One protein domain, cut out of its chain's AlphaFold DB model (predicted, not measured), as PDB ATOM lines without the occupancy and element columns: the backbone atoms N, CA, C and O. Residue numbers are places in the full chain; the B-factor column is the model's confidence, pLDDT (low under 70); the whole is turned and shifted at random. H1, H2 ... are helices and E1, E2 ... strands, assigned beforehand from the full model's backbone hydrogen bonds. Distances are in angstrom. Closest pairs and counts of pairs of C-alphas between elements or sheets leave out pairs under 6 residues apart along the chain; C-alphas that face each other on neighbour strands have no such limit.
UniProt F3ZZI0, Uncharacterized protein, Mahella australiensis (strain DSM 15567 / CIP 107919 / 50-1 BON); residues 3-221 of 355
ATOM      1  N   ILE A   3       5.713 -18.784  36.511       95.50
ATOM      2  CA  ILE A   3       5.378 -17.355  36.388       95.50
ATOM      3  C   ILE A   3       5.078 -16.792  37.770       95.50
ATOM      4  O   ILE A   3       4.321 -17.397  38.536       95.50
ATOM      5  N   ARG A   4       5.647 -15.625  38.085       95.06
ATOM      6  CA  ARG A   4       5.457 -14.972  39.377       95.06
ATOM      7  C   ARG A   4       5.699 -13.470  39.314       95.06
ATOM      8  O   ARG A   4       6.627 -13.018  38.654       95.06
ATOM      9  N   SER A   5       4.892 -12.713  40.052       96.25
ATOM     10  CA  SER A   5       5.130 -11.287  40.279       96.25
ATOM     11  C   SER A   5       6.004 -11.059  41.514       96.25
ATOM     12  O   SER A   5       5.830 -11.753  42.521       96.25
ATOM     13  N   ILE A   6       6.924 -10.099  41.421       96.62
ATOM     14  CA  ILE A   6       7.787  -9.644  42.518       96.62
ATOM     15  C   ILE A   6       7.614  -8.144  42.751       96.62
ATOM     16  O   ILE A   6       7.490  -7.367  41.801       96.62
ATOM     17  N   SER A   7       7.618  -7.747  44.017       97.56
ATOM     18  CA  SER A   7       7.434  -6.360  44.439       97.56
ATOM     19  C   SER A   7       8.729  -5.557  44.423       97.56
ATOM     20  O   SER A   7       9.821  -6.114  44.318       97.56
ATOM     21  N   ASN A   8       8.602  -4.233  44.535       96.62
ATOM     22  CA  ASN A   8       9.748  -3.342  44.706       96.62
ATOM     23  C   ASN A   8      10.639  -3.813  45.867       96.62
ATOM     24  O   ASN A   8      10.138  -4.140  46.945       96.62
ATOM     25  N   GLY A   9      11.951  -3.828  45.658       96.00
ATOM     26  CA  GLY A   9      12.916  -4.259  46.663       96.00
ATOM     27  C   GLY A   9      13.121  -5.775  46.720       96.00
ATOM     28  O   GLY A   9      14.017  -6.223  47.431       96.00
ATOM     29  N   GLN A  10      12.339  -6.566  45.976       97.06
ATOM     30  CA  GLN A  10      12.509  -8.014  45.917       97.06
ATOM     31  C   GLN A  10      13.402  -8.444  44.762       97.06
ATOM     32  O   GLN A  10      13.392  -7.850  43.682       97.06
ATOM     33  N   VAL A  11      14.109  -9.540  44.994       95.94
ATOM     34  CA  VAL A  11      14.889 -10.256  44.000       95.94
ATOM     35  C   VAL A  11      14.289 -11.647  43.784       95.94
ATOM     36  O   VAL A  11      13.754 -12.256  44.716       95.94
ATOM     37  N   LEU A  12      14.295 -12.110  42.535       96.56
ATOM     38  CA  LEU A  12      13.938 -13.472  42.146       96.56
ATOM     39  C   LEU A  12      15.198 -14.183  41.684       96.56
ATOM     40  O   LEU A  12      15.820 -13.725  40.729       96.56
ATOM     41  N   HIS A  13      15.495 -15.321  42.305       95.62
ATOM     42  CA  HIS A  13      16.570 -16.230  41.911       95.62
ATOM     43  C   HIS A  13      15.957 -17.523  41.393       95.62
ATOM     44  O   HIS A  13      14.990 -18.049  41.960       95.62
ATOM     45  N   ALA A  14      16.510 -18.037  40.306       95.75
ATOM     46  CA  ALA A  14      16.142 -19.324  39.755       95.75
ATOM     47  C   ALA A  14      17.408 -20.106  39.429       95.75
ATOM     48  O   ALA A  14      18.274 -19.602  38.724       95.75
ATOM     49  N   GLN A  15      17.478 -21.351  39.896       94.56
ATOM     50  CA  GLN A  15      18.582 -22.257  39.598       94.56
ATOM     51  C   GLN A  15      18.045 -23.598  39.109       94.56
ATOM     52  O   GLN A  15      17.107 -24.157  39.682       94.56
ATOM     53  N   LEU A  16      18.676 -24.140  38.078       91.88
ATOM     54  CA  LEU A  16      18.415 -25.458  37.537       91.88
ATOM     55  C   LEU A  16      19.522 -26.430  37.957       91.88
ATOM     56  O   LEU A  16      20.685 -26.275  37.585       91.88
ATOM     57  N   ASP A  17      19.150 -27.475  38.693       87.06
ATOM     58  CA  ASP A  17      20.008 -28.649  38.822       87.06
ATOM     59  C   ASP A  17      19.847 -29.492  37.556       87.06
ATOM     60  O   ASP A  17      18.767 -30.041  37.283       87.06
ATOM     61  N   LEU A  18      20.929 -29.561  36.783       84.06
ATOM     62  CA  LEU A  18      20.963 -30.253  35.506       84.06
ATOM     63  C   LEU A  18      20.947 -31.777  35.685       84.06
ATOM     64  O   LEU A  18      21.499 -32.302  36.661       84.06
ATOM     65  N   PRO A  19      20.333 -32.522  34.749       82.88
ATOM     66  CA  PRO A  19      20.422 -33.971  34.748       82.88
ATOM     67  C   PRO A  19      21.877 -34.435  34.654       82.88
ATOM     68  O   PRO A  19      22.673 -33.884  33.900       82.88
ATOM     69  N   ASN A  20      22.220 -35.511  35.358       80.12
ATOM     70  CA  ASN A  20      23.554 -36.103  35.282       80.12
ATOM     71  C   ASN A  20      23.705 -36.989  34.025       80.12
ATOM     72  O   ASN A  20      23.914 -38.198  34.130       80.12
ATOM     73  N   SER A  21      23.540 -36.403  32.837       82.69
ATOM     74  CA  SER A  21      23.719 -37.066  31.542       82.69
ATOM     75  C   SER A  21      24.382 -36.142  30.526       82.69
ATOM     76  O   SER A  21      23.893 -35.047  30.286       82.69
ATOM     77  N   SER A  22      25.450 -36.608  29.874       81.00
ATOM     78  CA  SER A  22      26.142 -35.854  28.820       81.00
ATOM     79  C   SER A  22      25.350 -35.790  27.507       81.00
ATOM     80  O   SER A  22      25.787 -35.161  26.553       81.00
ATOM     81  N   GLU A  23      24.222 -36.499  27.423       85.62
ATOM     82  CA  GLU A  23      23.303 -36.461  26.278       85.62
ATOM     83  C   GLU A  23      22.218 -35.386  26.430       85.62
ATOM     84  O   GLU A  23      21.376 -35.233  25.544       85.62
ATOM     85  N   LEU A  24      22.187 -34.706  27.579       87.56
ATOM     86  CA  LEU A  24      21.165 -33.740  27.941       87.56
ATOM     87  C   LEU A  24      21.814 -32.403  28.269       87.56
ATOM     88  O   LEU A  24      22.750 -32.357  29.056       87.56
ATOM     89  N   ASP A  25      21.263 -31.339  27.704       89.00
ATOM     90  CA  ASP A  25      21.665 -29.967  27.981       89.00
ATOM     91  C   ASP A  25      20.410 -29.105  28.064       89.00
ATOM     92  O   ASP A  25      19.562 -29.153  27.162       89.00
ATOM     93  N   TYR A  26      20.245 -28.395  29.176       91.00
ATOM     94  CA  TYR A  26      19.069 -27.575  29.431       91.00
ATOM     95  C   TYR A  26      19.502 -26.181  29.848       91.00
ATOM     96  O   TYR A  26      20.224 -26.041  30.822       91.00
ATOM     97  N   ASP A  27      18.940 -25.178  29.190       93.38
ATOM     98  CA  ASP A  27      19.203 -23.773  29.456       93.38
ATOM     99  C   ASP A  27      18.096 -23.173  30.322       93.38
ATOM    100  O   ASP A  27      16.944 -23.648  30.356       93.38
ATOM    101  N   LEU A  28      18.437 -22.081  31.001       95.69
ATOM    102  CA  LEU A  28      17.517 -21.341  31.850       95.69
ATOM    103  C   LEU A  28      17.366 -19.906  31.348       95.69
ATOM    104  O   LEU A  28      18.339 -19.169  31.220       95.69
ATOM    105  N   TYR A  29      16.121 -19.496  31.118       97.50
ATOM    106  CA  TYR A  29      15.784 -18.159  30.638       97.50
ATOM    107  C   TYR A  29      14.801 -17.470  31.576       97.50
ATOM    108  O   TYR A  29      13.829 -18.078  32.038       97.50
ATOM    109  N   LEU A  30      15.014 -16.177  31.797       98.06
ATOM    110  CA  LEU A  30      14.154 -15.316  32.596       98.06
ATOM    111  C   LEU A  30      13.628 -14.164  31.747       98.06
ATOM    112  O   LEU A  30      14.394 -13.400  31.166       98.06
ATOM    113  N   PHE A  31      12.308 -14.019  31.724       98.31
ATOM    114  CA  PHE A  31      11.615 -12.960  31.004       98.31
ATOM    115  C   PHE A  31      10.810 -12.082  31.958       98.31
ATOM    116  O   PHE A  31      10.190 -12.593  32.888       98.31
ATOM    117  N   GLU A  32      10.736 -10.788  31.666       97.38
ATOM    118  CA  GLU A  32       9.706  -9.894  32.198       97.38
ATOM    119  C   GLU A  32       8.473  -9.964  31.284       97.38
ATOM    120  O   GLU A  32       8.604 -10.007  30.057       97.38
ATOM    121  N   VAL A  33       7.283 -10.004  31.881       97.38
ATOM    122  CA  VAL A  33       5.992 -10.130  31.196       97.38
ATOM    123  C   VAL A  33       5.181  -8.857  31.410       97.38
ATOM    124  O   VAL A  33       4.896  -8.485  32.552       97.38
ATOM    125  N   ASP A  34       4.790  -8.203  30.320       94.81
ATOM    126  CA  ASP A  34       3.961  -6.998  30.378       94.81
ATOM    127  C   ASP A  34       2.459  -7.311  30.566       94.81
ATOM    128  O   ASP A  34       2.028  -8.465  30.625       94.81
ATOM    129  N   GLY A  35       1.634  -6.262  30.676       91.56
ATOM    130  CA  GLY A  35       0.185  -6.394  30.873       91.56
ATOM    131  C   GLY A  35      -0.587  -6.978  29.680       91.56
ATOM    132  O   GLY A  35      -1.745  -7.359  29.845       91.56
ATOM    133  N   GLU A  36       0.032  -7.058  28.501       94.88
ATOM    134  CA  GLU A  36      -0.525  -7.677  27.291       94.88
ATOM    135  C   GLU A  36      -0.045  -9.131  27.118       94.88
ATOM    136  O   GLU A  36      -0.566  -9.862  26.275       94.88
ATOM    137  N   GLY A  37       0.904  -9.571  27.950       92.88
ATOM    138  CA  GLY A  37       1.510 -10.896  27.905       92.88
ATOM    139  C   GLY A  37       2.745 -10.988  27.007       92.88
ATOM    140  O   GLY A  37       3.222 -12.101  26.768       92.88
ATOM    141  N   ASN A  38       3.279  -9.867  26.509       96.31
ATOM    142  CA  ASN A  38       4.536  -9.879  25.765       96.31
ATOM    143  C   ASN A  38       5.702 -10.136  26.725       96.31
ATOM    144  O   ASN A  38       5.721  -9.645  27.854       96.31
ATOM    145  N   MET A  39       6.687 -10.902  26.258       97.25
ATOM    146  CA  MET A  39       7.836 -11.326  27.054       97.25
ATOM    147  C   MET A  39       9.116 -10.659  26.549       97.25
ATOM    148  O   MET A  39       9.418 -10.724  25.359       97.25
ATOM    149  N   THR A  40       9.885 -10.068  27.461       97.81
ATOM    150  CA  THR A  40      11.212  -9.494  27.185       97.81
ATOM    151  C   THR A  40      12.264 -10.266  27.966       97.81
ATOM    152  O   THR A  40      12.121 -10.415  29.175       97.81
ATOM    153  N   LEU A  41      13.300 -10.774  27.291       97.31
ATOM    154  CA  LEU A  41      14.389 -11.502  27.951       97.31
ATOM    155  C   LEU A  41      15.161 -10.554  28.876       97.31
ATOM    156  O   LEU A  41      15.562  -9.472  28.449       97.31
ATOM    157  N   VAL A  42      15.366 -10.972  30.121       95.88
ATOM    158  CA  VAL A  42      16.091 -10.210  31.147       95.88
ATOM    159  C   VAL A  42      17.427 -10.858  31.473       95.88
ATOM    160  O   VAL A  42      18.427 -10.160  31.610       95.88
ATOM    161  N   ASP A  43      17.441 -12.182  31.600       97.00
ATOM    162  CA  ASP A  43      18.637 -12.935  31.955       97.00
ATOM    163  C   ASP A  43      18.571 -14.339  31.354       97.00
ATOM    164  O   ASP A  43      17.481 -14.881  31.128       97.00
ATOM    165  N   ALA A  44      19.736 -14.909  31.075       95.94
ATOM    166  CA  ALA A  44      19.871 -16.232  30.491       95.94
ATOM    167  C   ALA A  44      21.147 -16.901  30.995       95.94
ATOM    168  O   ALA A  44      22.165 -16.245  31.219       95.94
ATOM    169  N   SER A  45      21.077 -18.215  31.139       94.12
ATOM    170  CA  SER A  45      22.207 -19.074  31.444       94.12
ATOM    171  C   SER A  45      22.167 -20.225  30.440       94.12
ATOM    172  O   SER A  45      21.158 -20.930  30.351       94.12
ATOM    173  N   GLU A  46      23.220 -20.295  29.622       90.62
ATOM    174  CA  GLU A  46      23.340 -21.142  28.426       90.62
ATOM    175  C   GLU A  46      24.717 -21.842  28.403       90.62
ATOM    176  O   GLU A  46      25.422 -21.836  27.387       90.62
ATOM    177  N   TYR A  47      25.193 -22.334  29.554       87.56
ATOM    178  CA  TYR A  47      26.513 -22.964  29.621       87.56
ATOM    179  C   TYR A  47      26.438 -24.421  29.157       87.56
ATOM    180  O   TYR A  47      25.663 -25.193  29.713       87.56
ATOM    181  N   PRO A  48      27.289 -24.853  28.204       84.88
ATOM    182  CA  PRO A  48      27.255 -26.232  27.744       84.88
ATOM    183  C   PRO A  48      27.470 -27.217  28.893       84.88
ATOM    184  O   PRO A  48      28.454 -27.115  29.640       84.88
ATOM    185  N   THR A  49      26.579 -28.204  28.997       82.06
ATOM    186  CA  THR A  49      26.655 -29.231  30.040       82.06
ATOM    187  C   THR A  49      27.977 -30.003  29.977       82.06
ATOM    188  O   THR A  49      28.288 -30.680  28.995       82.06
ATOM    189  N   TYR A  50      28.731 -29.982  31.079       80.31
ATOM    190  CA  TYR A  50      29.976 -30.732  31.230       80.31
ATOM    191  C   TYR A  50      29.906 -31.772  32.355       80.31
ATOM    192  O   TYR A  50      29.755 -31.446  33.532       80.31
ATOM    193  N   ILE A  51      30.090 -33.054  32.023       73.25
ATOM    194  CA  ILE A  51      30.078 -34.147  33.007       73.25
ATOM    195  C   ILE A  51      31.423 -34.866  32.998       73.25
ATOM    196  O   ILE A  51      31.684 -35.706  32.143       73.25
ATOM    197  N   ASN A  52      32.267 -34.596  34.000       59.94
ATOM    198  CA  ASN A  52      33.506 -35.358  34.229       59.94
ATOM    199  C   ASN A  52      33.339 -36.556  35.174       59.94
ATOM    200  O   ASN A  52      34.329 -37.100  35.656       59.94
ATOM    201  N   GLY A  53      32.104 -36.964  35.477       55.44
ATOM    202  CA  GLY A  53      31.823 -38.129  36.319       55.44
ATOM    203  C   GLY A  53      32.166 -37.972  37.808       55.44
ATOM    204  O   GLY A  53      31.997 -38.940  38.548       55.44
ATOM    205  N   ILE A  54      32.627 -36.795  38.261       56.66
ATOM    206  CA  ILE A  54      33.057 -36.566  39.653       56.66
ATOM    207  C   ILE A  54      32.293 -35.407  40.309       56.66
ATOM    208  O   ILE A  54      31.878 -35.535  41.460       56.66
ATOM    209  N   SER A  55      32.108 -34.274  39.619       59.50
ATOM    210  CA  SER A  55      31.670 -33.029  40.287       59.50
ATOM    211  C   SER A  55      30.533 -32.268  39.599       59.50
ATOM    212  O   SER A  55      30.064 -31.276  40.157       59.50
ATOM    213  N   GLY A  56      30.045 -32.777  38.464       62.28
ATOM    214  CA  GLY A  56      28.932 -32.198  37.711       62.28
ATOM    215  C   GLY A  56      29.306 -30.941  36.920       62.28
ATOM    216  O   GLY A  56      30.430 -30.443  36.998       62.28
ATOM    217  N   THR A  57      28.339 -30.465  36.145       74.38
ATOM    218  CA  THR A  57      28.413 -29.229  35.360       74.38
ATOM    219  C   THR A  57      28.121 -28.010  36.239       74.38
ATOM    220  O   THR A  57      27.624 -28.133  37.365       74.38
ATOM    221  N   LEU A  58      28.432 -26.822  35.731       86.94
ATOM    222  CA  LEU A  58      27.875 -25.575  36.244       86.94
ATOM    223  C   LEU A  58      26.339 -25.664  36.294       86.94
ATOM    224  O   LEU A  58      25.731 -26.205  35.379       86.94
ATOM    225  N   SER A  59      25.712 -25.184  37.370       85.75
ATOM    226  CA  SER A  59      24.248 -25.056  37.402       85.75
ATOM    227  C   SER A  59      23.825 -23.866  36.548       85.75
ATOM    228  O   SER A  59      24.434 -22.804  36.675       85.75
ATOM    229  N   GLU A  60      22.744 -23.999  35.779       92.50
ATOM    230  CA  GLU A  60      22.147 -22.831  35.128       92.50
ATOM    231  C   GLU A  60      21.418 -21.983  36.162       92.50
ATOM    232  O   GLU A  60      20.608 -22.505  36.936       92.50
ATOM    233  N   ALA A  61      21.687 -20.681  36.182       95.06
ATOM    234  CA  ALA A  61      21.086 -19.779  37.151       95.06
ATOM    235  C   ALA A  61      20.811 -18.398  36.547       95.06
ATOM    236  O   ALA A  61      21.603 -17.854  35.781       95.06
ATOM    237  N   VAL A  62      19.650 -17.839  36.870       97.06
ATOM    238  CA  VAL A  62      19.191 -16.538  36.376       97.06
ATOM    239  C   VAL A  62      18.493 -15.780  37.487       97.06
ATOM    240  O   VAL A  62      17.844 -16.380  38.349       97.06
ATOM    241  N   GLY A  63      18.562 -14.453  37.432       96.56
ATOM    242  CA  GLY A  63      17.906 -13.625  38.431       96.56
ATOM    243  C   GLY A  63      17.548 -12.227  37.957       96.56
ATOM    244  O   GLY A  63      18.065 -11.715  36.963       96.56
ATOM    245  N   ILE A  64      16.630 -11.604  38.695       96.50
ATOM    246  CA  ILE A  64      16.224 -10.213  38.487       96.50
ATOM    247  C   ILE A  64      15.932  -9.536  39.823       96.50
ATOM    248  O   ILE A  64      15.185 -10.058  40.651       96.50
ATOM    249  N   TYR A  65      16.469  -8.329  39.992       96.56
ATOM    250  CA  TYR A  65      16.147  -7.434  41.095       96.56
ATOM    251  C   TYR A  65      15.144  -6.365  40.638       96.56
ATOM    252  O   TYR A  65      15.405  -5.607  39.699       96.56
ATOM    253  N   ASN A  66      13.980  -6.287  41.291       96.50
ATOM    254  CA  ASN A  66      13.002  -5.246  41.001       96.50
ATOM    255  C   ASN A  66      13.288  -3.966  41.798       96.50
ATOM    256  O   ASN A  66      12.946  -3.850  42.974       96.50
ATOM    257  N   THR A  67      13.855  -2.977  41.114       94.19
ATOM    258  CA  THR A  67      14.099  -1.619  41.628       94.19
ATOM    259  C   THR A  67      12.962  -0.634  41.344       94.19
ATOM    260  O   THR A  67      13.065   0.543  41.688       94.19
ATOM    261  N   ASN A  68      11.889  -1.075  40.678       93.44
ATOM    262  CA  ASN A  68      10.772  -0.214  40.299       93.44
ATOM    263  C   ASN A  68       9.721  -0.190  41.403       93.44
ATOM    264  O   ASN A  68       9.481  -1.197  42.057       93.44
ATOM    265  N   GLU A  69       9.020   0.935  41.548       92.25
ATOM    266  CA  GLU A  69       7.957   1.083  42.551       92.25
ATOM    267  C   GLU A  69       6.761   0.141  42.327       92.25
ATOM    268  O   GLU A  69       6.024  -0.145  43.269       92.25
ATOM    269  N   ALA A  70       6.571  -0.343  41.097       94.75
ATOM    270  CA  ALA A  70       5.501  -1.261  40.729       94.75
ATOM    271  C   ALA A  70       5.956  -2.728  40.765       94.75
ATOM    272  O   ALA A  70       7.110  -3.051  40.469       94.75
ATOM    273  N   ASP A  71       5.010  -3.621  41.059       96.19
ATOM    274  CA  ASP A  71       5.215  -5.061  40.923       96.19
ATOM    275  C   ASP A  71       5.500  -5.429  39.459       96.19
ATOM    276  O   ASP A  71       4.842  -4.937  38.536       96.19
ATOM    277  N   LYS A  72       6.455  -6.338  39.251       96.50
ATOM    278  CA  LYS A  72       6.826  -6.866  37.934       96.50
ATOM    279  C   LYS A  72       6.518  -8.346  37.838       96.50
ATOM    280  O   LYS A  72       6.865  -9.102  38.742       96.50
ATOM    281  N   THR A  73       5.888  -8.765  36.745       97.62
ATOM    282  CA  THR A  73       5.612 -10.181  36.472       97.62
ATOM    283  C   THR A  73       6.758 -10.780  35.678       97.62
ATOM    284  O   THR A  73       7.140 -10.234  34.653       97.62
ATOM    285  N   ASN A  74       7.286 -11.911  36.137       97.56
ATOM    286  CA  ASN A  74       8.408 -12.593  35.511       97.56
ATOM    287  C   ASN A  74       8.060 -14.048  35.189       97.56
ATOM    288  O   ASN A  74       7.274 -14.680  35.902       97.56
ATOM    289  N   ALA A  75       8.666 -14.583  34.134       97.88
ATOM    290  CA  ALA A  75       8.509 -15.957  33.689       97.88
ATOM    291  C   ALA A  75       9.872 -16.645  33.541       97.88
ATOM    292  O   ALA A  75      10.746 -16.160  32.829       97.88
ATOM    293  N   VAL A  76      10.026 -17.801  34.189       97.75
ATOM    294  CA  VAL A  76      11.214 -18.659  34.115       97.75
ATOM    295  C   VAL A  76      10.926 -19.847  33.201       97.75
ATOM    296  O   VAL A  76       9.956 -20.596  33.407       97.75
ATOM    297  N   PHE A  77      11.784 -20.044  32.207       96.56
ATOM    298  CA  PHE A  77      11.715 -21.133  31.243       96.56
ATOM    299  C   PHE A  77      12.930 -22.038  31.377       96.56
ATOM    300  O   PHE A  77      14.060 -21.576  31.311       96.56
ATOM    301  N   VAL A  78      12.658 -23.334  31.518       94.88
ATOM    302  CA  VAL A  78      13.648 -24.391  31.308       94.88
ATOM    303  C   VAL A  78      13.466 -24.854  29.875       94.88
ATOM    304  O   VAL A  78      12.363 -25.278  29.510       94.88
ATOM    305  N   GLN A  79      14.516 -24.743  29.081       93.12
ATOM    306  CA  GLN A  79      14.514 -25.088  27.670       93.12
ATOM    307  C   GLN A  79      15.530 -26.200  27.447       93.12
ATOM    308  O   GLN A  79      16.619 -26.159  27.993       93.12
ATOM    309  N   SER A  80      15.178 -27.213  26.663       91.31
ATOM    310  CA  SER A  80      16.160 -28.207  26.230       91.31
ATOM    311  C   SER A  80      16.935 -27.642  25.038       91.31
ATOM    312  O   SER A  80      16.320 -27.154  24.079       91.31
ATOM    313  N   TYR A  81      18.262 -27.703  25.125       89.38
ATOM    314  CA  TYR A  81      19.199 -27.336  24.067       89.38
ATOM    315  C   TYR A  81      19.715 -28.582  23.341       89.38
ATOM    316  O   TYR A  81      19.648 -28.671  22.112       89.38
ATOM    317  N   ILE A  82      20.126 -29.603  24.102       88.69
ATOM    318  CA  ILE A  82      20.518 -30.919  23.583       88.69
ATOM    319  C   ILE A  82      19.662 -31.990  24.245       88.69
ATOM    320  O   ILE A  82      19.624 -32.116  25.466       88.69
ATOM    321  N   GLY A  83      19.001 -32.802  23.416       87.31
ATOM    322  CA  GLY A  83      18.236 -33.958  23.876       87.31
ATOM    323  C   GLY A  83      17.057 -33.598  24.786       87.31
ATOM    324  O   GLY A  83      16.826 -32.457  25.154       87.31
ATOM    325  N   SER A  84      16.246 -34.584  25.145       86.38
ATOM    326  CA  SER A  84      15.228 -34.433  26.191       86.38
ATOM    327  C   SER A  84      14.990 -35.787  26.840       86.38
ATOM    328  O   SER A  84      15.245 -36.825  26.226       86.38
ATOM    329  N   SER A  85      14.534 -35.801  28.092       84.44
ATOM    330  CA  SER A  85      14.338 -37.056  28.814       84.44
ATOM    331  C   SER A  85      13.079 -37.056  29.664       84.44
ATOM    332  O   SER A  85      12.744 -36.073  30.317       84.44
ATOM    333  N   ILE A  86      12.406 -38.206  29.675       84.94
ATOM    334  CA  ILE A  86      11.277 -38.504  30.567       84.94
ATOM    335  C   ILE A  86      11.709 -39.285  31.817       84.94
ATOM    336  O   ILE A  86      10.891 -39.521  32.701       84.94
ATOM    337  N   SER A  87      12.967 -39.731  31.873       86.62
ATOM    338  CA  SER A  87      13.505 -40.582  32.945       86.62
ATOM    339  C   SER A  87      14.661 -39.942  33.715       86.62
ATOM    340  O   SER A  87      14.981 -40.404  34.806       86.62
ATOM    341  N   GLN A  88      15.269 -38.888  33.170       84.56
ATOM    342  CA  GLN A  88      16.325 -38.099  33.802       84.56
ATOM    343  C   GLN A  88      15.733 -36.735  34.187       84.56
ATOM    344  O   GLN A  88      15.663 -35.848  33.333       84.56
ATOM    345  N   PRO A  89      15.218 -36.576  35.420       84.00
ATOM    346  CA  PRO A  89      14.596 -35.328  35.836       84.00
ATOM    347  C   PRO A  89      15.644 -34.225  36.006       84.00
ATOM    348  O   PRO A  89      16.764 -34.485  36.441       84.00
ATOM    349  N   PHE A  90      15.238 -32.989  35.735       86.19
ATOM    350  CA  PHE A  90      15.893 -31.793  36.259       86.19
ATOM    351  C   PHE A  90      15.128 -31.291  37.490       86.19
ATOM    352  O   PHE A  90      13.956 -31.640  37.691       86.19
ATOM    353  N   LYS A  91      15.756 -30.434  38.297       89.06
ATOM    354  CA  LYS A  91      15.086 -29.748  39.409       89.06
ATOM    355  C   LYS A  91      15.254 -28.241  39.267       89.06
ATOM    356  O   LYS A  91      16.369 -27.743  39.273       89.06
ATOM    357  N   LEU A  92      14.132 -27.530  39.154       92.81
ATOM    358  CA  LEU A  92      14.107 -26.070  39.161       92.81
ATOM    359  C   LEU A  92      13.847 -25.573  40.584       92.81
ATOM    360  O   LEU A  92      12.804 -25.877  41.171       92.81
ATOM    361  N   HIS A  93      14.781 -24.799  41.117       93.38
ATOM    362  CA  HIS A  93      14.644 -24.068  42.370       93.38
ATOM    363  C   HIS A  93      14.263 -22.626  42.069       93.38
ATOM    364  O   HIS A  93      14.785 -22.038  41.126       93.38
ATOM    365  N   ILE A  94      13.350 -22.076  42.864       94.00
ATOM    366  CA  ILE A  94      12.917 -20.682  42.769       94.00
ATOM    367  C   ILE A  94      12.933 -20.082  44.170       94.00
ATOM    368  O   ILE A  94      12.320 -20.632  45.091       94.00
ATOM    369  N   GLY A  95      13.588 -18.938  44.308       93.50
ATOM    370  CA  GLY A  95      13.664 -18.148  45.524       93.50
ATOM    371  C   GLY A  95      13.212 -16.723  45.249       93.50
ATOM    372  O   GLY A  95      13.552 -16.150  44.221       93.50
ATOM    373  N   ILE A  96      12.422 -16.151  46.158       94.94
ATOM    374  CA  ILE A  96      12.074 -14.728  46.126       94.94
ATOM    375  C   ILE A  96      12.224 -14.190  47.535       94.94
ATOM    376  O   ILE A  96      11.621 -14.732  48.466       94.94
ATOM    377  N   ASN A  97      12.999 -13.125  47.687       94.94
ATOM    378  CA  ASN A  97      13.156 -12.444  48.963       94.94
ATOM    379  C   ASN A  97      13.445 -10.956  48.749       94.94
ATOM    380  O   ASN A  97      13.637 -10.506  47.623       94.94
ATOM    381  N   THR A  98      13.440 -10.181  49.827       94.69
ATOM    382  CA  THR A  98      13.977  -8.820  49.816       94.69
ATOM    383  C   THR A  98      15.479  -8.882  49.569       94.69
ATOM    384  O   THR A  98      16.167  -9.654  50.233       94.69
ATOM    385  N   ASN A  99      15.971  -8.065  48.641       91.00
ATOM    386  CA  ASN A  99      17.399  -7.927  48.398       91.00
ATOM    387  C   ASN A  99      18.084  -7.262  49.607       91.00
ATOM    388  O   ASN A  99      17.591  -6.247  50.113       91.00
ATOM    389  N   THR A 100      19.209  -7.816  50.059       87.94
ATOM    390  CA  THR A 100      19.995  -7.274  51.173       87.94
ATOM    391  C   THR A 100      21.407  -6.809  50.804       87.94
ATOM    392  O   THR A 100      22.079  -6.238  51.665       87.94
ATOM    393  N   ASP A 101      21.820  -6.896  49.533       89.25
ATOM    394  CA  ASP A 101      23.105  -6.359  49.067       89.25
ATOM    395  C   ASP A 101      23.022  -5.643  47.694       89.25
ATOM    396  O   ASP A 101      22.020  -5.723  46.985       89.25
ATOM    397  N   PRO A 102      24.015  -4.814  47.321       89.12
ATOM    398  CA  PRO A 102      23.884  -3.921  46.171       89.12
ATOM    399  C   PRO A 102      24.255  -4.557  44.821       89.12
ATOM    400  O   PRO A 102      24.294  -3.825  43.830       89.12
ATOM    401  N   TYR A 103      24.577  -5.852  44.769       92.62
ATOM    402  CA  TYR A 103      25.099  -6.496  43.556       92.62
ATOM    403  C   TYR A 103      24.053  -7.306  42.786       92.62
ATOM    404  O   TYR A 103      24.262  -7.610  41.611       92.62
ATOM    405  N   GLU A 104      22.896  -7.541  43.398       93.88
ATOM    406  CA  GLU A 104      21.823  -8.319  42.794       93.88
ATOM    407  C   GLU A 104      21.213  -7.691  41.524       93.88
ATOM    408  O   GLU A 104      20.987  -6.479  41.436       93.88
ATOM    409  N   ALA A 105      20.840  -8.474  40.508       92.50
ATOM    410  CA  ALA A 105      20.906  -9.940  40.440       92.50
ATOM    411  C   ALA A 105      22.142 -10.433  39.679       92.50
ATOM    412  O   ALA A 105      22.290 -10.087  38.495       92.50
ATOM    413  N   ASP A 106      22.969 -11.290  40.284       93.38
ATOM    414  CA  ASP A 106      24.234 -11.740  39.683       93.38
ATOM    415  C   ASP A 106      24.492 -13.251  39.649       93.38
ATOM    416  O   ASP A 106      25.624 -13.721  39.597       93.38
ATOM    417  N   GLU A 107      23.398 -13.973  39.444       94.31
ATOM    418  CA  GLU A 107      23.270 -15.431  39.476       94.31
ATOM    419  C   GLU A 107      24.181 -16.270  38.567       94.31
ATOM    420  O   GLU A 107      24.301 -17.480  38.772       94.31
ATOM    421  N   ASN A 108      24.831 -15.691  37.554       93.62
ATOM    422  CA  ASN A 108      25.624 -16.453  36.586       93.62
ATOM    423  C   ASN A 108      27.025 -15.886  36.340       93.62
ATOM    424  O   ASN A 108      27.322 -14.714  36.562       93.62
ATOM    425  N   VAL A 109      27.888 -16.749  35.797       93.38
ATOM    426  CA  VAL A 109      29.313 -16.488  35.534       93.38
ATOM    427  C   VAL A 109      29.558 -15.214  34.712       93.38
ATOM    428  O   VAL A 109      30.586 -14.560  34.899       93.38
ATOM    429  N   ALA A 110      28.633 -14.817  33.830       91.94
ATOM    430  CA  ALA A 110      28.789 -13.613  33.011       91.94
ATOM    431  C   ALA A 110      28.756 -12.322  33.847       91.94
ATOM    432  O   ALA A 110      29.248 -11.284  33.401       91.94
ATOM    433  N   LYS A 111      28.218 -12.398  35.068       94.25
ATOM    434  CA  LYS A 111      28.093 -11.296  36.024       94.25
ATOM    435  C   LYS A 111      29.154 -11.345  37.130       94.25
ATOM    436  O   LYS A 111      29.128 -10.525  38.044       94.25
ATOM    437  N   ALA A 112      30.124 -12.259  37.024       95.56
ATOM    438  CA  ALA A 112      31.169 -12.441  38.022       95.56
ATOM    439  C   ALA A 112      31.979 -11.157  38.275       95.56
ATOM    440  O   ALA A 112      32.558 -10.573  37.353       95.56
ATOM    441  N   ILE A 113      32.103 -10.755  39.542       95.75
ATOM    442  CA  ILE A 113      32.894  -9.581  39.921       95.75
ATOM    443  C   ILE A 113      34.366  -9.945  40.069       95.75
ATOM    444  O   ILE A 113      34.748 -10.872  40.783       95.75
ATOM    445  N   ASN A 114      35.222  -9.169  39.408       96.81
ATOM    446  CA  ASN A 114      36.657  -9.365  39.495       96.81
ATOM    447  C   ASN A 114      37.214  -8.915  40.853       96.81
ATOM    448  O   ASN A 114      36.955  -7.795  41.293       96.81
ATOM    449  N   PHE A 115      38.080  -9.732  41.445       96.19
ATOM    450  CA  PHE A 115      38.938  -9.342  42.559       96.19
ATOM    451  C   PHE A 115      40.406  -9.659  42.254       96.19
ATOM    452  O   PHE A 115      40.744 -10.360  41.299       96.19
ATOM    453  N   THR A 116      41.300  -9.102  43.063       93.38
ATOM    454  CA  THR A 116      42.740  -9.347  42.972       93.38
ATOM    455  C   THR A 116      43.197 -10.010  44.255       93.38
ATOM    456  O   THR A 116      42.800  -9.590  45.341       93.38
ATOM    457  N   LEU A 117      44.016 -11.050  44.124       89.56
ATOM    458  CA  LEU A 117      44.677 -11.651  45.271       89.56
ATOM    459  C   LEU A 117      45.688 -10.650  45.835       89.56
ATOM    460  O   LEU A 117      46.435 -10.023  45.084       89.56
ATOM    461  N   ASN A 118      45.708 -10.497  47.155       83.38
ATOM    462  CA  ASN A 118      46.780  -9.777  47.834       83.38
ATOM    463  C   ASN A 118      48.140 -10.368  47.435       83.38
ATOM    464  O   ASN A 118      48.230 -11.557  47.183       83.38
ATOM    465  N   GLN A 119      49.203  -9.562  47.395       73.19
ATOM    466  CA  GLN A 119      50.556 -10.067  47.084       73.19
ATOM    467  C   GLN A 119      51.132 -10.952  48.199       73.19
ATOM    468  O   GLN A 119      52.115 -11.650  48.003       73.19
ATOM    469  N   SER A 120      50.544 -10.886  49.391       73.44
ATOM    470  CA  SER A 120      50.925 -11.686  50.545       73.44
ATOM    471  C   SER A 120      49.705 -11.901  51.431       73.44
ATOM    472  O   SER A 120      48.911 -10.974  51.625       73.44
ATOM    473  N   GLY A 121      49.583 -13.087  52.021       78.94
ATOM    474  CA  GLY A 121      48.474 -13.422  52.911       78.94
ATOM    475  C   GLY A 121      47.134 -13.590  52.185       78.94
ATOM    476  O   GLY A 121      47.077 -13.870  50.986       78.94
ATOM    477  N   SER A 122      46.046 -13.462  52.941       89.12
ATOM    478  CA  SER A 122      44.687 -13.755  52.476       89.12
ATOM    479  C   SER A 122      43.962 -12.514  51.959       89.12
ATOM    480  O   SER A 122      44.180 -11.405  52.444       89.12
ATOM    481  N   THR A 123      43.051 -12.714  51.012       93.88
ATOM    482  CA  THR A 123      42.101 -11.709  50.517       93.88
ATOM    483  C   THR A 123      40.731 -12.002  51.116       93.88
ATOM    484  O   THR A 123      40.236 -13.116  50.966       93.88
ATOM    485  N   ALA A 124      40.124 -11.033  51.801       95.81
ATOM    486  CA  ALA A 124      38.794 -11.172  52.391       95.81
ATOM    487  C   ALA A 124      37.781 -10.311  51.628       95.81
ATOM    488  O   ALA A 124      38.017  -9.123  51.408       95.81
ATOM    489  N   ILE A 125      36.659 -10.910  51.240       96.50
ATOM    490  CA  ILE A 125      35.560 -10.271  50.513       96.50
ATOM    491  C   ILE A 125      34.302 -10.412  51.369       96.50
ATOM    492  O   ILE A 125      33.906 -11.532  51.680       96.50
ATOM    493  N   ASN A 126      33.691  -9.295  51.770       95.69
ATOM    494  CA  ASN A 126      32.568  -9.274  52.717       95.69
ATOM    495  C   ASN A 126      31.442  -8.302  52.325       95.69
ATOM    496  O   ASN A 126      30.834  -7.644  53.174       95.69
ATOM    497  N   VAL A 127      31.204  -8.166  51.022       92.69
ATOM    498  CA  VAL A 127      30.310  -7.143  50.454       92.69
ATOM    499  C   VAL A 127      28.982  -7.696  49.930       92.69
ATOM    500  O   VAL A 127      28.176  -6.913  49.441       92.69
ATOM    501  N   ARG A 128      28.768  -9.012  50.029       94.38
ATOM    502  CA  ARG A 128      27.612  -9.716  49.467       94.38
ATOM    503  C   ARG A 128      26.943 -10.625  50.478       94.38
ATOM    504  O   ARG A 128      27.585 -11.029  51.452       94.38
ATOM    505  N   SER A 129      25.687 -10.948  50.222       93.94
ATOM    506  CA  SER A 129      24.825 -11.768  51.059       93.94
ATOM    507  C   SER A 129      24.114 -12.809  50.202       93.94
ATOM    508  O   SER A 129      23.981 -12.625  49.007       93.94
ATOM    509  N   LEU A 130      23.627 -13.885  50.820       94.00
ATOM    510  CA  LEU A 130      22.699 -14.787  50.140       94.00
ATOM    511  C   LEU A 130      21.290 -14.482  50.647       94.00
ATOM    512  O   LEU A 130      21.021 -14.569  51.849       94.00
ATOM    513  N   ASN A 131      20.409 -14.093  49.734       90.81
ATOM    514  CA  ASN A 131      19.040 -13.633  49.933       90.81
ATOM    515  C   ASN A 131      18.013 -14.757  49.783       90.81
ATOM    516  O   ASN A 131      16.923 -14.690  50.358       90.81
ATOM    517  N   THR A 132      18.331 -15.821  49.047       92.19
ATOM    518  CA  THR A 132      17.447 -16.985  48.885       92.19
ATOM    519  C   THR A 132      18.225 -18.291  48.953       92.19
ATOM    520  O   THR A 132      19.442 -18.287  48.960       92.19
ATOM    521  N   MET A 133      17.521 -19.426  49.003       90.75
ATOM    522  CA  MET A 133      18.143 -20.756  49.015       90.75
ATOM    523  C   MET A 133      18.779 -21.162  47.679       90.75
ATOM    524  O   MET A 133      19.510 -22.146  47.660       90.75
ATOM    525  N   CYS A 134      18.522 -20.445  46.589       91.19
ATOM    526  CA  CYS A 134      19.103 -20.701  45.269       91.19
ATOM    527  C   CYS A 134      19.790 -19.454  44.706       91.19
ATOM    528  O   CYS A 134      19.754 -19.229  43.504       91.19
ATOM    529  N   ASP A 135      20.341 -18.653  45.610       93.31
ATOM    530  CA  ASP A 135      21.169 -17.493  45.329       93.31
ATOM    531  C   ASP A 135      22.605 -17.928  44.999       93.31
ATOM    532  O   ASP A 135      23.145 -18.846  45.643       93.31
ATOM    533  N   ASN A 136      23.185 -17.303  43.976       94.31
ATOM    534  CA  ASN A 136      24.534 -17.548  43.499       94.31
ATOM    535  C   ASN A 136      25.290 -16.234  43.322       94.31
ATOM    536  O   ASN A 136      25.092 -15.508  42.354       94.31
ATOM    537  N   ASP A 137      26.308 -16.060  44.152       95.69
ATOM    538  CA  ASP A 137      27.266 -14.983  44.014       95.69
ATOM    539  C   ASP A 137      28.492 -15.425  43.225       95.69
ATOM    540  O   ASP A 137      29.182 -16.388  43.592       95.69
ATOM    541  N   TRP A 138      28.823 -14.672  42.180       96.62
ATOM    542  CA  TRP A 138      29.954 -14.971  41.311       96.62
ATOM    543  C   TRP A 138      31.100 -13.974  41.440       96.62
ATOM    544  O   TRP A 138      30.950 -12.760  41.305       96.62
ATOM    545  N   PHE A 139      32.303 -14.520  41.576       97.75
ATOM    546  CA  PHE A 139      33.555 -13.778  41.542       97.75
ATOM    547  C   PHE A 139      34.497 -14.344  40.485       97.75
ATOM    548  O   PHE A 139      34.409 -15.509  40.105       97.75
ATOM    549  N   THR A 140      35.450 -13.538  40.030       97.62
ATOM    550  CA  THR A 140      36.528 -13.999  39.152       97.62
ATOM    551  C   THR A 140      37.867 -13.403  39.557       97.62
ATOM    552  O   THR A 140      37.946 -12.298  40.091       97.62
ATOM    553  N   PHE A 141      38.939 -14.147  39.316       97.31
ATOM    554  CA  PHE A 141      40.306 -13.675  39.486       97.31
ATOM    555  C   PHE A 141      41.212 -14.342  38.450       97.31
ATOM    556  O   PHE A 141      40.838 -15.316  37.791       97.31
ATOM    557  N   THR A 142      42.410 -13.791  38.271       95.69
ATOM    558  CA  THR A 142      43.402 -14.315  37.326       95.69
ATOM    559  C   THR A 142      44.663 -14.726  38.075       95.69
ATOM    560  O   THR A 142      45.218 -13.933  38.831       95.69
ATOM    561  N   VAL A 143      45.108 -15.957  37.845       93.94
ATOM    562  CA  VAL A 143      46.409 -16.473  38.274       93.94
ATOM    563  C   VAL A 143      47.450 -16.063  37.227       93.94
ATOM    564  O   VAL A 143      47.226 -16.313  36.036       93.94
ATOM    565  N   PRO A 144      48.558 -15.410  37.623       91.69
ATOM    566  CA  PRO A 144      49.593 -14.965  36.693       91.69
ATOM    567  C   PRO A 144      50.326 -16.149  36.045       91.69
ATOM    568  O   PRO A 144      50.195 -17.289  36.477       91.69
ATOM    569  N   SER A 145      51.115 -15.878  35.000       91.12
ATOM    570  CA  SER A 145      51.901 -16.894  34.273       91.12
ATOM    571  C   SER A 145      52.964 -17.592  35.120       91.12
ATOM    572  O   SER A 145      53.331 -18.719  34.810       91.12
ATOM    573  N   ASP A 146      53.455 -16.908  36.147       85.94
ATOM    574  CA  ASP A 146      54.482 -17.388  37.067       85.94
ATOM    575  C   ASP A 146      54.021 -17.074  38.499       85.94
ATOM    576  O   ASP A 146      54.396 -16.039  39.056       85.94
ATOM    577  N   PRO A 147      53.060 -17.848  39.037       86.31
ATOM    578  CA  PRO A 147      52.555 -17.626  40.380       86.31
ATOM    579  C   PRO A 147      53.571 -18.132  41.403       86.31
ATOM    580  O   PRO A 147      54.100 -19.237  41.296       86.31
ATOM    581  N   ASP A 148      53.762 -17.363  42.463       83.06
ATOM    582  CA  ASP A 148      54.519 -17.753  43.651       83.06
ATOM    583  C   ASP A 148      53.684 -18.625  44.606       83.06
ATOM    584  O   ASP A 148      54.014 -18.774  45.774       83.06
ATOM    585  N   TYR A 149      52.601 -19.233  44.125       86.56
ATOM    586  CA  TYR A 149      51.744 -20.165  44.850       86.56
ATOM    587  C   TYR A 149      51.263 -21.269  43.908       86.56
ATOM    588  O   TYR A 149      51.069 -21.056  42.713       86.56
ATOM    589  N   SER A 150      51.028 -22.464  44.451       83.31
ATOM    590  CA  SER A 150      50.527 -23.615  43.671       83.31
ATOM    591  C   SER A 150      49.090 -24.007  44.016       83.31
ATOM    592  O   SER A 150      48.414 -24.684  43.238       83.31
ATOM    593  N   ARG A 151      48.605 -23.577  45.185       91.00
ATOM    594  CA  ARG A 151      47.259 -23.866  45.683       91.00
ATOM    595  C   ARG A 151      46.648 -22.631  46.318       91.00
ATOM    596  O   ARG A 151      47.361 -21.774  46.835       91.00
ATOM    597  N   VAL A 152      45.322 -22.565  46.318       93.94
ATOM    598  CA  VAL A 152      44.562 -21.498  46.977       93.94
ATOM    599  C   VAL A 152      43.443 -22.115  47.801       93.94
ATOM    600  O   VAL A 152      42.681 -22.938  47.295       93.94
ATOM    601  N   ALA A 153      43.359 -21.726  49.072       94.94
ATOM    602  CA  ALA A 153      42.262 -22.080  49.961       94.94
ATOM    603  C   ALA A 153      41.110 -21.077  49.824       94.94
ATOM    604  O   ALA A 153      41.342 -19.869  49.816       94.94
ATOM    605  N   PHE A 154      39.876 -21.572  49.789       97.38
ATOM    606  CA  PHE A 154      38.661 -20.763  49.757       97.38
ATOM    607  C   PHE A 154      37.786 -21.151  50.941       97.38
ATOM    608  O   PHE A 154      37.365 -22.297  51.062       97.38
ATOM    609  N   THR A 155      37.528 -20.208  51.837       96.44
ATOM    610  CA  THR A 155      36.794 -20.475  53.081       96.44
ATOM    611  C   THR A 155      35.745 -19.407  53.320       96.44
ATOM    612  O   THR A 155      35.932 -18.258  52.928       96.44
ATOM    613  N   LEU A 156      34.650 -19.795  53.963       96.12
ATOM    614  CA  LEU A 156      33.639 -18.869  54.458       96.12
ATOM    615  C   LEU A 156      33.805 -18.689  55.965       96.12
ATOM    616  O   LEU A 156      34.413 -19.522  56.641       96.12
ATOM    617  N   ASP A 157      33.239 -17.611  56.495       95.94
ATOM    618  CA  ASP A 157      33.111 -17.429  57.934       95.94
ATOM    619  C   ASP A 157      32.290 -18.558  58.594       95.94
ATOM    620  O   ASP A 157      31.552 -19.317  57.949       95.94
ATOM    621  N   GLU A 158      32.428 -18.675  59.916       94.50
ATOM    622  CA  GLU A 158      31.798 -19.740  60.702       94.50
ATOM    623  C   GLU A 158      30.270 -19.726  60.573       94.50
ATOM    624  O   GLU A 158      29.657 -20.786  60.438       94.50
ATOM    625  N   SER A 159      29.651 -18.541  60.552       92.44
ATOM    626  CA  SER A 159      28.193 -18.424  60.479       92.44
ATOM    627  C   SER A 159      27.658 -18.947  59.144       92.44
ATOM    628  O   SER A 159      26.731 -19.759  59.129       92.44
ATOM    629  N   SER A 160      28.321 -18.596  58.043       93.31
ATOM    630  CA  SER A 160      28.019 -19.093  56.699       93.31
ATOM    631  C   SER A 160      28.219 -20.605  56.578       93.31
ATOM    632  O   SER A 160      27.398 -21.308  55.986       93.31
ATOM    633  N   THR A 161      29.273 -21.134  57.201       91.19
ATOM    634  CA  THR A 161      29.545 -22.578  57.226       91.19
ATOM    635  C   THR A 161      28.465 -23.343  58.003       91.19
ATOM    636  O   THR A 161      28.003 -24.390  57.548       91.19
ATOM    637  N   VAL A 162      27.996 -22.813  59.140       90.56
ATOM    638  CA  VAL A 162      26.880 -23.389  59.919       90.56
ATOM    639  C   VAL A 162      25.572 -23.393  59.117       90.56
ATOM    640  O   VAL A 162      24.792 -24.346  59.221       90.56
ATOM    641  N   MET A 163      25.362 -22.377  58.273       89.69
ATOM    642  CA  MET A 163      24.221 -22.301  57.346       89.69
ATOM    643  C   MET A 163      24.356 -23.228  56.128       89.69
ATOM    644  O   MET A 163      23.412 -23.390  55.350       89.69
ATOM    645  N   ARG A 164      25.511 -23.895  55.999       90.31
ATOM    646  CA  ARG A 164      25.897 -24.774  54.888       90.31
ATOM    647  C   ARG A 164      25.945 -24.044  53.542       90.31
ATOM    648  O   ARG A 164      25.700 -24.660  52.506       90.31
ATOM    649  N   HIS A 165      26.287 -22.755  53.553       92.19
ATOM    650  CA  HIS A 165      26.739 -22.085  52.338       92.19
ATOM    651  C   HIS A 165      27.986 -22.802  51.810       92.19
ATOM    652  O   HIS A 165      28.806 -23.308  52.584       92.19
ATOM    653  N   LYS A 166      28.118 -22.866  50.489       91.19
ATOM    654  CA  LYS A 166      29.206 -23.573  49.815       91.19
ATOM    655  C   LYS A 166      29.992 -22.626  48.931       91.19
ATOM    656  O   LYS A 166      29.439 -21.680  48.378       91.19
ATOM    657  N   VAL A 167      31.277 -22.932  48.790       95.00
ATOM    658  CA  VAL A 167      32.153 -22.303  47.804       95.00
ATOM    659  C   VAL A 167      32.547 -23.351  46.788       95.00
ATOM    660  O   VAL A 167      32.868 -24.486  47.140       95.00
ATOM    661  N   GLU A 168      32.512 -22.967  45.525       94.19
ATOM    662  CA  GLU A 168      32.925 -23.796  44.408       94.19
ATOM    663  C   GLU A 168      33.794 -22.964  43.473       94.19
ATOM    664  O   GLU A 168      33.634 -21.749  43.370       94.19
ATOM    665  N   VAL A 169      34.735 -23.616  42.800       95.44
ATOM    666  CA  VAL A 169      35.672 -22.958  41.892       95.44
ATOM    667  C   VAL A 169      35.536 -23.601  40.526       95.44
ATOM    668  O   VAL A 169      35.380 -24.817  40.437       95.44
ATOM    669  N   TYR A 170      35.576 -22.790  39.476       94.44
ATOM    670  CA  TYR A 170      35.378 -23.217  38.101       94.44
ATOM    671  C   TYR A 170      36.439 -22.640  37.164       94.44
ATOM    672  O   TYR A 170      36.895 -21.505  37.340       94.44
ATOM    673  N   THR A 171      36.766 -23.400  36.123       92.50
ATOM    674  CA  THR A 171      37.529 -22.947  34.952       92.50
ATOM    675  C   THR A 171      36.692 -23.043  33.691       92.50
ATOM    676  O   THR A 171      35.820 -23.899  33.572       92.50
ATOM    677  N   ASN A 172      36.961 -22.147  32.742       90.94
ATOM    678  CA  ASN A 172      36.335 -22.188  31.426       90.94
ATOM    679  C   ASN A 172      37.206 -23.006  30.463       90.94
ATOM    680  O   ASN A 172      38.421 -22.793  30.393       90.94
ATOM    681  N   LEU A 173      36.588 -23.918  29.719       88.12
ATOM    682  CA  LEU A 173      37.232 -24.664  28.646       88.12
ATOM    683  C   LEU A 173      37.158 -23.911  27.314       88.12
ATOM    684  O   LEU A 173      36.449 -22.925  27.137       88.12
ATOM    685  N   SER A 174      37.908 -24.391  26.323       86.81
ATOM    686  CA  SER A 174      37.943 -23.776  24.991       86.81
ATOM    687  C   SER A 174      36.607 -23.824  24.242       86.81
ATOM    688  O   SER A 174      36.426 -23.069  23.292       86.81
ATOM    689  N   ASP A 175      35.708 -24.731  24.624       86.00
ATOM    690  CA  ASP A 175      34.367 -24.871  24.050       86.00
ATOM    691  C   ASP A 175      33.306 -24.016  24.765       86.00
ATOM    692  O   ASP A 175      32.145 -24.036  24.368       86.00
ATOM    693  N   GLY A 176      33.703 -23.239  25.782       86.38
ATOM    694  CA  GLY A 176      32.811 -22.384  26.566       86.38
ATOM    695  C   GLY A 176      32.144 -23.083  27.753       86.38
ATOM    696  O   GLY A 176      31.440 -22.420  28.514       86.38
ATOM    697  N   SER A 177      32.358 -24.392  27.930       87.81
ATOM    698  CA  SER A 177      31.856 -25.117  29.096       87.81
ATOM    699  C   SER A 177      32.642 -24.770  30.363       87.81
ATOM    700  O   SER A 177      33.833 -24.445  30.329       87.81
ATOM    701  N   MET A 178      31.964 -24.852  31.508       89.88
ATOM    702  CA  MET A 178      32.541 -24.534  32.811       89.88
ATOM    703  C   MET A 178      32.775 -25.813  33.614       89.88
ATOM    704  O   MET A 178      31.848 -26.571  33.902       89.88
ATOM    705  N   VAL A 179      34.023 -26.042  34.014       88.38
ATOM    706  CA  VAL A 179      34.437 -27.225  34.772       88.38
ATOM    707  C   VAL A 179      34.610 -26.859  36.224       88.38
ATOM    708  O   VAL A 179      35.380 -25.961  36.552       88.38
ATOM    709  N   LYS A 180      33.922 -27.587  37.102       90.69
ATOM    710  CA  LYS A 180      34.137 -27.478  38.541       90.69
ATOM    711  C   LYS A 180      35.493 -28.073  38.915       90.69
ATOM    712  O   LYS A 180      35.752 -29.253  38.673       90.69
ATOM    713  N   GLU A 181      36.329 -27.257  39.537       91.75
ATOM    714  CA  GLU A 181      37.631 -27.646  40.058       91.75
ATOM    715  C   GLU A 181      37.498 -28.568  41.271       91.75
ATOM    716  O   GLU A 181      36.590 -28.442  42.101       91.75
ATOM    717  N   ILE A 182      38.446 -29.496  41.399       90.38
ATOM    718  CA  ILE A 182      38.487 -30.415  42.535       90.38
ATOM    719  C   ILE A 182      39.015 -29.661  43.755       90.38
ATOM    720  O   ILE A 182      40.176 -29.250  43.796       90.38
ATOM    721  N   MET A 183      38.168 -29.533  44.779       90.44
ATOM    722  CA  MET A 183      38.555 -28.984  46.076       90.44
ATOM    723  C   MET A 183      38.926 -30.107  47.051       90.44
ATOM    724  O   MET A 183      38.109 -30.985  47.324       90.44
ATOM    725  N   THR A 184      40.134 -30.064  47.615       90.19
ATOM    726  CA  THR A 184      40.571 -30.944  48.719       90.19
ATOM    727  C   THR A 184      40.928 -30.077  49.919       90.19
ATOM    728  O   THR A 184      41.728 -29.159  49.776       90.19
ATOM    729  N   ASP A 185      40.322 -30.323  51.083       89.69
ATOM    730  CA  ASP A 185      40.492 -29.496  52.292       89.69
ATOM    731  C   ASP A 185      40.300 -27.990  52.023       89.69
ATOM    732  O   ASP A 185      41.101 -27.153  52.442       89.69
ATOM    733  N   ASN A 186      39.240 -27.654  51.274       92.56
ATOM    734  CA  ASN A 186      38.909 -26.298  50.817       92.56
ATOM    735  C   ASN A 186      39.960 -25.643  49.902       92.56
ATOM    736  O   ASN A 186      39.920 -24.431  49.691       92.56
ATOM    737  N   LYS A 187      40.892 -26.419  49.339       94.31
ATOM    738  CA  LYS A 187      41.968 -25.928  48.471       94.31
ATOM    739  C   LYS A 187      41.825 -26.431  47.050       94.31
ATOM    740  O   LYS A 187      41.445 -27.578  46.830       94.31
ATOM    741  N   VAL A 188      42.217 -25.583  46.108       94.50
ATOM    742  CA  VAL A 188      42.304 -25.903  44.682       94.50
ATOM    743  C   VAL A 188      43.737 -25.707  44.214       94.50
ATOM    744  O   VAL A 188      44.357 -24.696  44.548       94.50
ATOM    745  N   SER A 189      44.255 -26.659  43.440       92.06
ATOM    746  CA  SER A 189      45.509 -26.491  42.702       92.06
ATOM    747  C   SER A 189      45.244 -25.664  41.453       92.06
ATOM    748  O   SER A 189      44.427 -26.056  40.624       92.06
ATOM    749  N   LEU A 190      45.922 -24.527  41.315       88.38
ATOM    750  CA  LEU A 190      45.678 -23.601  40.212       88.38
ATOM    751  C   LEU A 190      46.869 -23.560  39.257       88.38
ATOM    752  O   LEU A 190      48.022 -23.609  39.675       88.38
ATOM    753  N   SER A 191      46.573 -23.439  37.969       90.44
ATOM    754  CA  SER A 191      47.534 -23.113  36.913       90.44
ATOM    755  C   SER A 191      47.339 -21.659  36.476       90.44
ATOM    756  O   SER A 191      46.319 -21.058  36.812       90.44
ATOM    757  N   PRO A 192      48.270 -21.064  35.715       92.50
ATOM    758  CA  PRO A 192      48.037 -19.764  35.104       92.50
ATOM    759  C   PRO A 192      46.731 -19.717  34.308       92.50
ATOM    760  O   PRO A 192      46.476 -20.591  33.478       92.50
ATOM    761  N   GLY A 193      45.917 -18.687  34.533       94.25
ATOM    762  CA  GLY A 193      44.618 -18.573  33.877       94.25
ATOM    763  C   GLY A 193      43.562 -17.873  34.718       94.25
ATOM    764  O   GLY A 193      43.823 -17.376  35.813       94.25
ATOM    765  N   ARG A 194      42.348 -17.804  34.173       95.25
ATOM    766  CA  ARG A 194      41.193 -17.201  34.840       95.25
ATOM    767  C   ARG A 194      40.357 -18.270  35.527       95.25
ATOM    768  O   ARG A 194      40.030 -19.282  34.915       95.25
ATOM    769  N   TYR A 195      39.967 -17.976  36.760       96.50
ATOM    770  CA  TYR A 195      39.094 -18.811  37.570       96.50
ATOM    771  C   TYR A 195      37.847 -18.033  37.974       96.50
ATOM    772  O   TYR A 195      37.857 -16.799  38.062       96.50
ATOM    773  N   TYR A 196      36.782 -18.775  38.238       96.81
ATOM    774  CA  TYR A 196      35.505 -18.264  38.711       96.81
ATOM    775  C   TYR A 196      35.179 -18.924  40.042       96.81
ATOM    776  O   TYR A 196      35.382 -20.123  40.203       96.81
ATOM    777  N   VAL A 197      34.709 -18.145  41.004       97.31
ATOM    778  CA  VAL A 197      34.343 -18.623  42.335       97.31
ATOM    779  C   VAL A 197      32.860 -18.379  42.508       97.31
ATOM    780  O   VAL A 197      32.409 -17.250  42.339       97.31
ATOM    781  N   ARG A 198      32.125 -19.433  42.846       96.12
ATOM    782  CA  ARG A 198      30.709 -19.374  43.188       96.12
ATOM    783  C   ARG A 198      30.552 -19.524  44.687       96.12
ATOM    784  O   ARG A 198      31.009 -20.524  45.241       96.12
ATOM    785  N   VAL A 199      29.881 -18.574  45.324       95.69
ATOM    786  CA  VAL A 199      29.339 -18.750  46.671       95.69
ATOM    787  C   VAL A 199      27.843 -18.979  46.522       95.69
ATOM    788  O   VAL A 199      27.161 -18.187  45.888       95.69
ATOM    789  N   ALA A 200      27.339 -20.094  47.040       93.06
ATOM    790  CA  ALA A 200      25.944 -20.474  46.847       93.06
ATOM    791  C   ALA A 200      25.326 -21.049  48.120       93.06
ATOM    792  O   ALA A 200      26.010 -21.611  48.982       93.06
ATOM    793  N   SER A 201      24.002 -20.966  48.200       83.94
ATOM    794  CA  SER A 201      23.204 -21.505  49.306       83.94
ATOM    795  C   SER A 201      22.455 -22.786  48.952       83.94
ATOM    796  O   SER A 201      21.751 -23.309  49.810       83.94
ATOM    797  N   THR A 202      22.522 -23.279  47.711       68.69
ATOM    798  CA  THR A 202      21.704 -24.426  47.278       68.69
ATOM    799  C   THR A 202      22.019 -25.648  48.146       68.69
ATOM    800  O   THR A 202      23.150 -26.142  48.115       68.69
ATOM    801  N   ASP A 203      21.014 -26.096  48.918       64.19
ATOM    802  CA  ASP A 203      21.048 -27.108  50.002       64.19
ATOM    803  C   ASP A 203      21.514 -26.639  51.402       64.19
ATOM    804  O   ASP A 203      21.836 -27.452  52.284       64.19
ATOM    805  N   GLY A 204      21.517 -25.328  51.635       66.12
ATOM    806  CA  GLY A 204      21.641 -24.716  52.955       66.12
ATOM    807  C   GLY A 204      20.419 -24.971  53.847       66.12
ATOM    808  O   GLY A 204      19.411 -25.537  53.423       66.12
ATOM    809  N   ASN A 205      20.501 -24.573  55.114       76.56
ATOM    810  CA  ASN A 205      19.409 -24.768  56.082       76.56
ATOM    811  C   ASN A 205      18.774 -23.457  56.578       76.56
ATOM    812  O   ASN A 205      17.746 -23.515  57.256       76.56
ATOM    813  N   ALA A 206      19.361 -22.302  56.258       80.12
ATOM    814  CA  ALA A 206      18.882 -20.989  56.668       80.12
ATOM    815  C   ALA A 206      19.420 -19.887  55.747       80.12
ATOM    816  O   ALA A 206      20.485 -20.036  55.159       80.12
ATOM    817  N   ILE A 207      18.688 -18.772  55.688       85.12
ATOM    818  CA  ILE A 207      19.078 -17.530  55.019       85.12
ATOM    819  C   ILE A 207      18.888 -16.379  56.002       85.12
ATOM    820  O   ILE A 207      17.849 -16.294  56.659       85.12
ATOM    821  N   THR A 208      19.889 -15.507  56.113       80.94
ATOM    822  CA  THR A 208      19.860 -14.370  57.048       80.94
ATOM    823  C   THR A 208      19.897 -13.006  56.373       80.94
ATOM    824  O   THR A 208      19.596 -12.023  57.047       80.94
ATOM    825  N   GLY A 209      20.271 -12.923  55.090       83.00
ATOM    826  CA  GLY A 209      20.532 -11.641  54.423       83.00
ATOM    827  C   GLY A 209      21.669 -10.844  55.078       83.00
ATOM    828  O   GLY A 209      21.698  -9.620  55.035       83.00
ATOM    829  N   THR A 210      22.564 -11.524  55.802       90.50
ATOM    830  CA  THR A 210      23.778 -10.914  56.354       90.50
ATOM    831  C   THR A 210      24.942 -11.231  55.434       90.50
ATOM    832  O   THR A 210      25.017 -12.338  54.898       90.50
ATOM    833  N   ASN A 211      25.863 -10.279  55.284       95.38
ATOM    834  CA  ASN A 211      27.042 -10.507  54.469       95.38
ATOM    835  C   ASN A 211      27.868 -11.673  55.015       95.38
ATOM    836  O   ASN A 211      28.209 -11.694  56.202       95.38
ATOM    837  N   TYR A 212      28.243 -12.598  54.137       95.44
ATOM    838  CA  TYR A 212      29.276 -13.579  54.450       95.44
ATOM    839  C   TYR A 212      30.660 -12.958  54.267       95.44
ATOM    840  O   TYR A 212      30.816 -11.886  53.682       95.44
ATOM    841  N   THR A 213      31.695 -13.642  54.751       97.56
ATOM    842  CA  THR A 213      33.085 -13.327  54.400       97.56
ATOM    843  C   THR A 213      33.719 -14.492  53.651       97.56
ATOM    844  O   THR A 213      33.999 -15.530  54.245       97.56
ATOM    845  N   LEU A 214      33.994 -14.302  52.359       97.94
ATOM    846  CA  LEU A 214      34.819 -15.205  51.560       97.94
ATOM    847  C   LEU A 214      36.292 -14.844  51.769       97.94
ATOM    848  O   LEU A 214      36.734 -13.755  51.406       97.94
ATOM    849  N   THR A 215      37.055 -15.769  52.341       97.25
ATOM    850  CA  THR A 215      38.502 -15.643  52.521       97.25
ATOM    851  C   THR A 215      39.229 -16.533  51.523       97.25
ATOM    852  O   THR A 215      39.127 -17.762  51.574       97.25
ATOM    853  N   VAL A 216      39.994 -15.898  50.638       96.69
ATOM    854  CA  VAL A 216      40.809 -16.527  49.597       96.69
ATOM    855  C   VAL A 216      42.278 -16.442  50.003       96.69
ATOM    856  O   VAL A 216      42.832 -15.349  50.111       96.69
ATOM    857  N   SER A 217      42.911 -17.583  50.264       92.25
ATOM    858  CA  SER A 217      44.259 -17.658  50.841       92.25
ATOM    859  C   SER A 217      45.183 -18.491  49.959       92.25
ATOM    860  O   SER A 217      45.134 -19.723  50.029       92.25
ATOM    861  N   PRO A 218      46.019 -17.857  49.124       90.94
ATOM    862  CA  PRO A 218      47.061 -18.569  48.403       90.94
ATOM    863  C   PRO A 218      48.081 -19.187  49.362       90.94
ATOM    864  O   PRO A 218      48.444 -18.595  50.378       90.94
ATOM    865  N   GLU A 219      48.532 -20.392  49.034       86.50
ATOM    866  CA  GLU A 219      49.672 -21.026  49.684       86.50
ATOM    867  C   GLU A 219      50.946 -20.598  48.969       86.50
ATOM    868  O   GLU A 219      51.392 -21.250  48.018       86.50
ATOM    869  N   TYR A 220      51.497 -19.475  49.416       84.06
ATOM    870  CA  TYR A 220      52.716 -18.934  48.838       84.06
ATOM    871  C   TYR A 220      53.917 -19.856  49.077       84.06
ATOM    872  O   TYR A 220      54.019 -20.574  50.080       84.06
ATOM    873  N   LEU A 221      54.839 -19.812  48.129       84.44
ATOM    874  CA  LEU A 221      56.132 -20.460  48.135       84.44
ATOM    875  C   LEU A 221      57.170 -19.387  48.450       84.44
ATOM    876  O   LEU A 221      57.228 -18.355  47.788       84.44
TER     877      LEU A 221
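What this domain is: This is residues 3 to 221 of the 355 residues of an uncharacterized protein of Mahella australiensis (strain DSM 15567 / CIP 107919 / 50-1 BON) (UniProt F3ZZI0). Two sandwiches of strands stand end to end as two lobes: in the first, the sheet E1 E6 E3 E4 faces E5 E2 E7, and in the second, a jelly roll, E8 E15 E10 E13 faces E9 E14 E11 E12. Residues 99 to 122 pass from the first lobe to the second. The 219 printed residues hold fifteen named strands and one short named helix, H1, between E10 and E11 along the chain; each sheet is antiparallel, and the class is mostly strand, with under half of the residues in named elements. The whole is compact, with a radius of gyration of the C-alphas of 17.8 A, and only just elongated, spanning 61 by 40 by 30 A.

How they stand to each other: The first sheet, strongly twisted, runs E1, residues 3 to 6, E6, residues 72 to 82, E3, residues 25 to 33, and E4, residues 39 to 45. N 4 and O 74, N 29 and O 77, and N 30 and O 43 are each 2.9 A apart, within hydrogen-bond range; E3 and E4 form a hairpin. This sheet is face to face with E5, residues 60 to 65, E2, residues 10 to 17, and E7, residues 91 to 98, the facing parts 9.2 A centre to centre. Here N 62 and O 14, and N 13 and O 95, are 2.9 A apart. The closest C-alphas of E5 and E9, residues 136 to 143, are those of Ala 61 and Asn 136, 7.6 A. The sheet E8, residues 123 to 125, E15, residues 214 to 220, E10, residues 149 to 156, E13, residues 187 to 189, is face to face with E9, E14, residues 193 to 200, E11, residues 166 to 172, E12, residues 178 to 180, at 10.4 A. The jelly roll, one long hairpin wound over both sheets, pairs E8 with E15, E9 with E14, E10 with E13 and E11 with E12; N 125 and O 214 are 2.9 A apart, N 139 and O 197 2.8 A. H1, residues 158 to 162, is not on any of the four sheets; its O i to N i+4 pair is within range.

Where its parts are: E1 begins at C-alpha 3 (5.378, -17.355, 36.388). E6, the longest strand by residues, is 31.2 A long, E3 25.5 A, E7 23.4 A and E14 22.8 A. E15 ends at C-alpha 220 (52.716, -18.934, 48.838).

The domain as a whole: The C-alphas of Glu 36 and Leu 221 are farthest apart, 61.7 A. The printed part has no cut. The links E4 to E5, E7 to E8 and E14 to E15 are long. Residues 52 to 56 and 202 to 204 have pLDDT under 70.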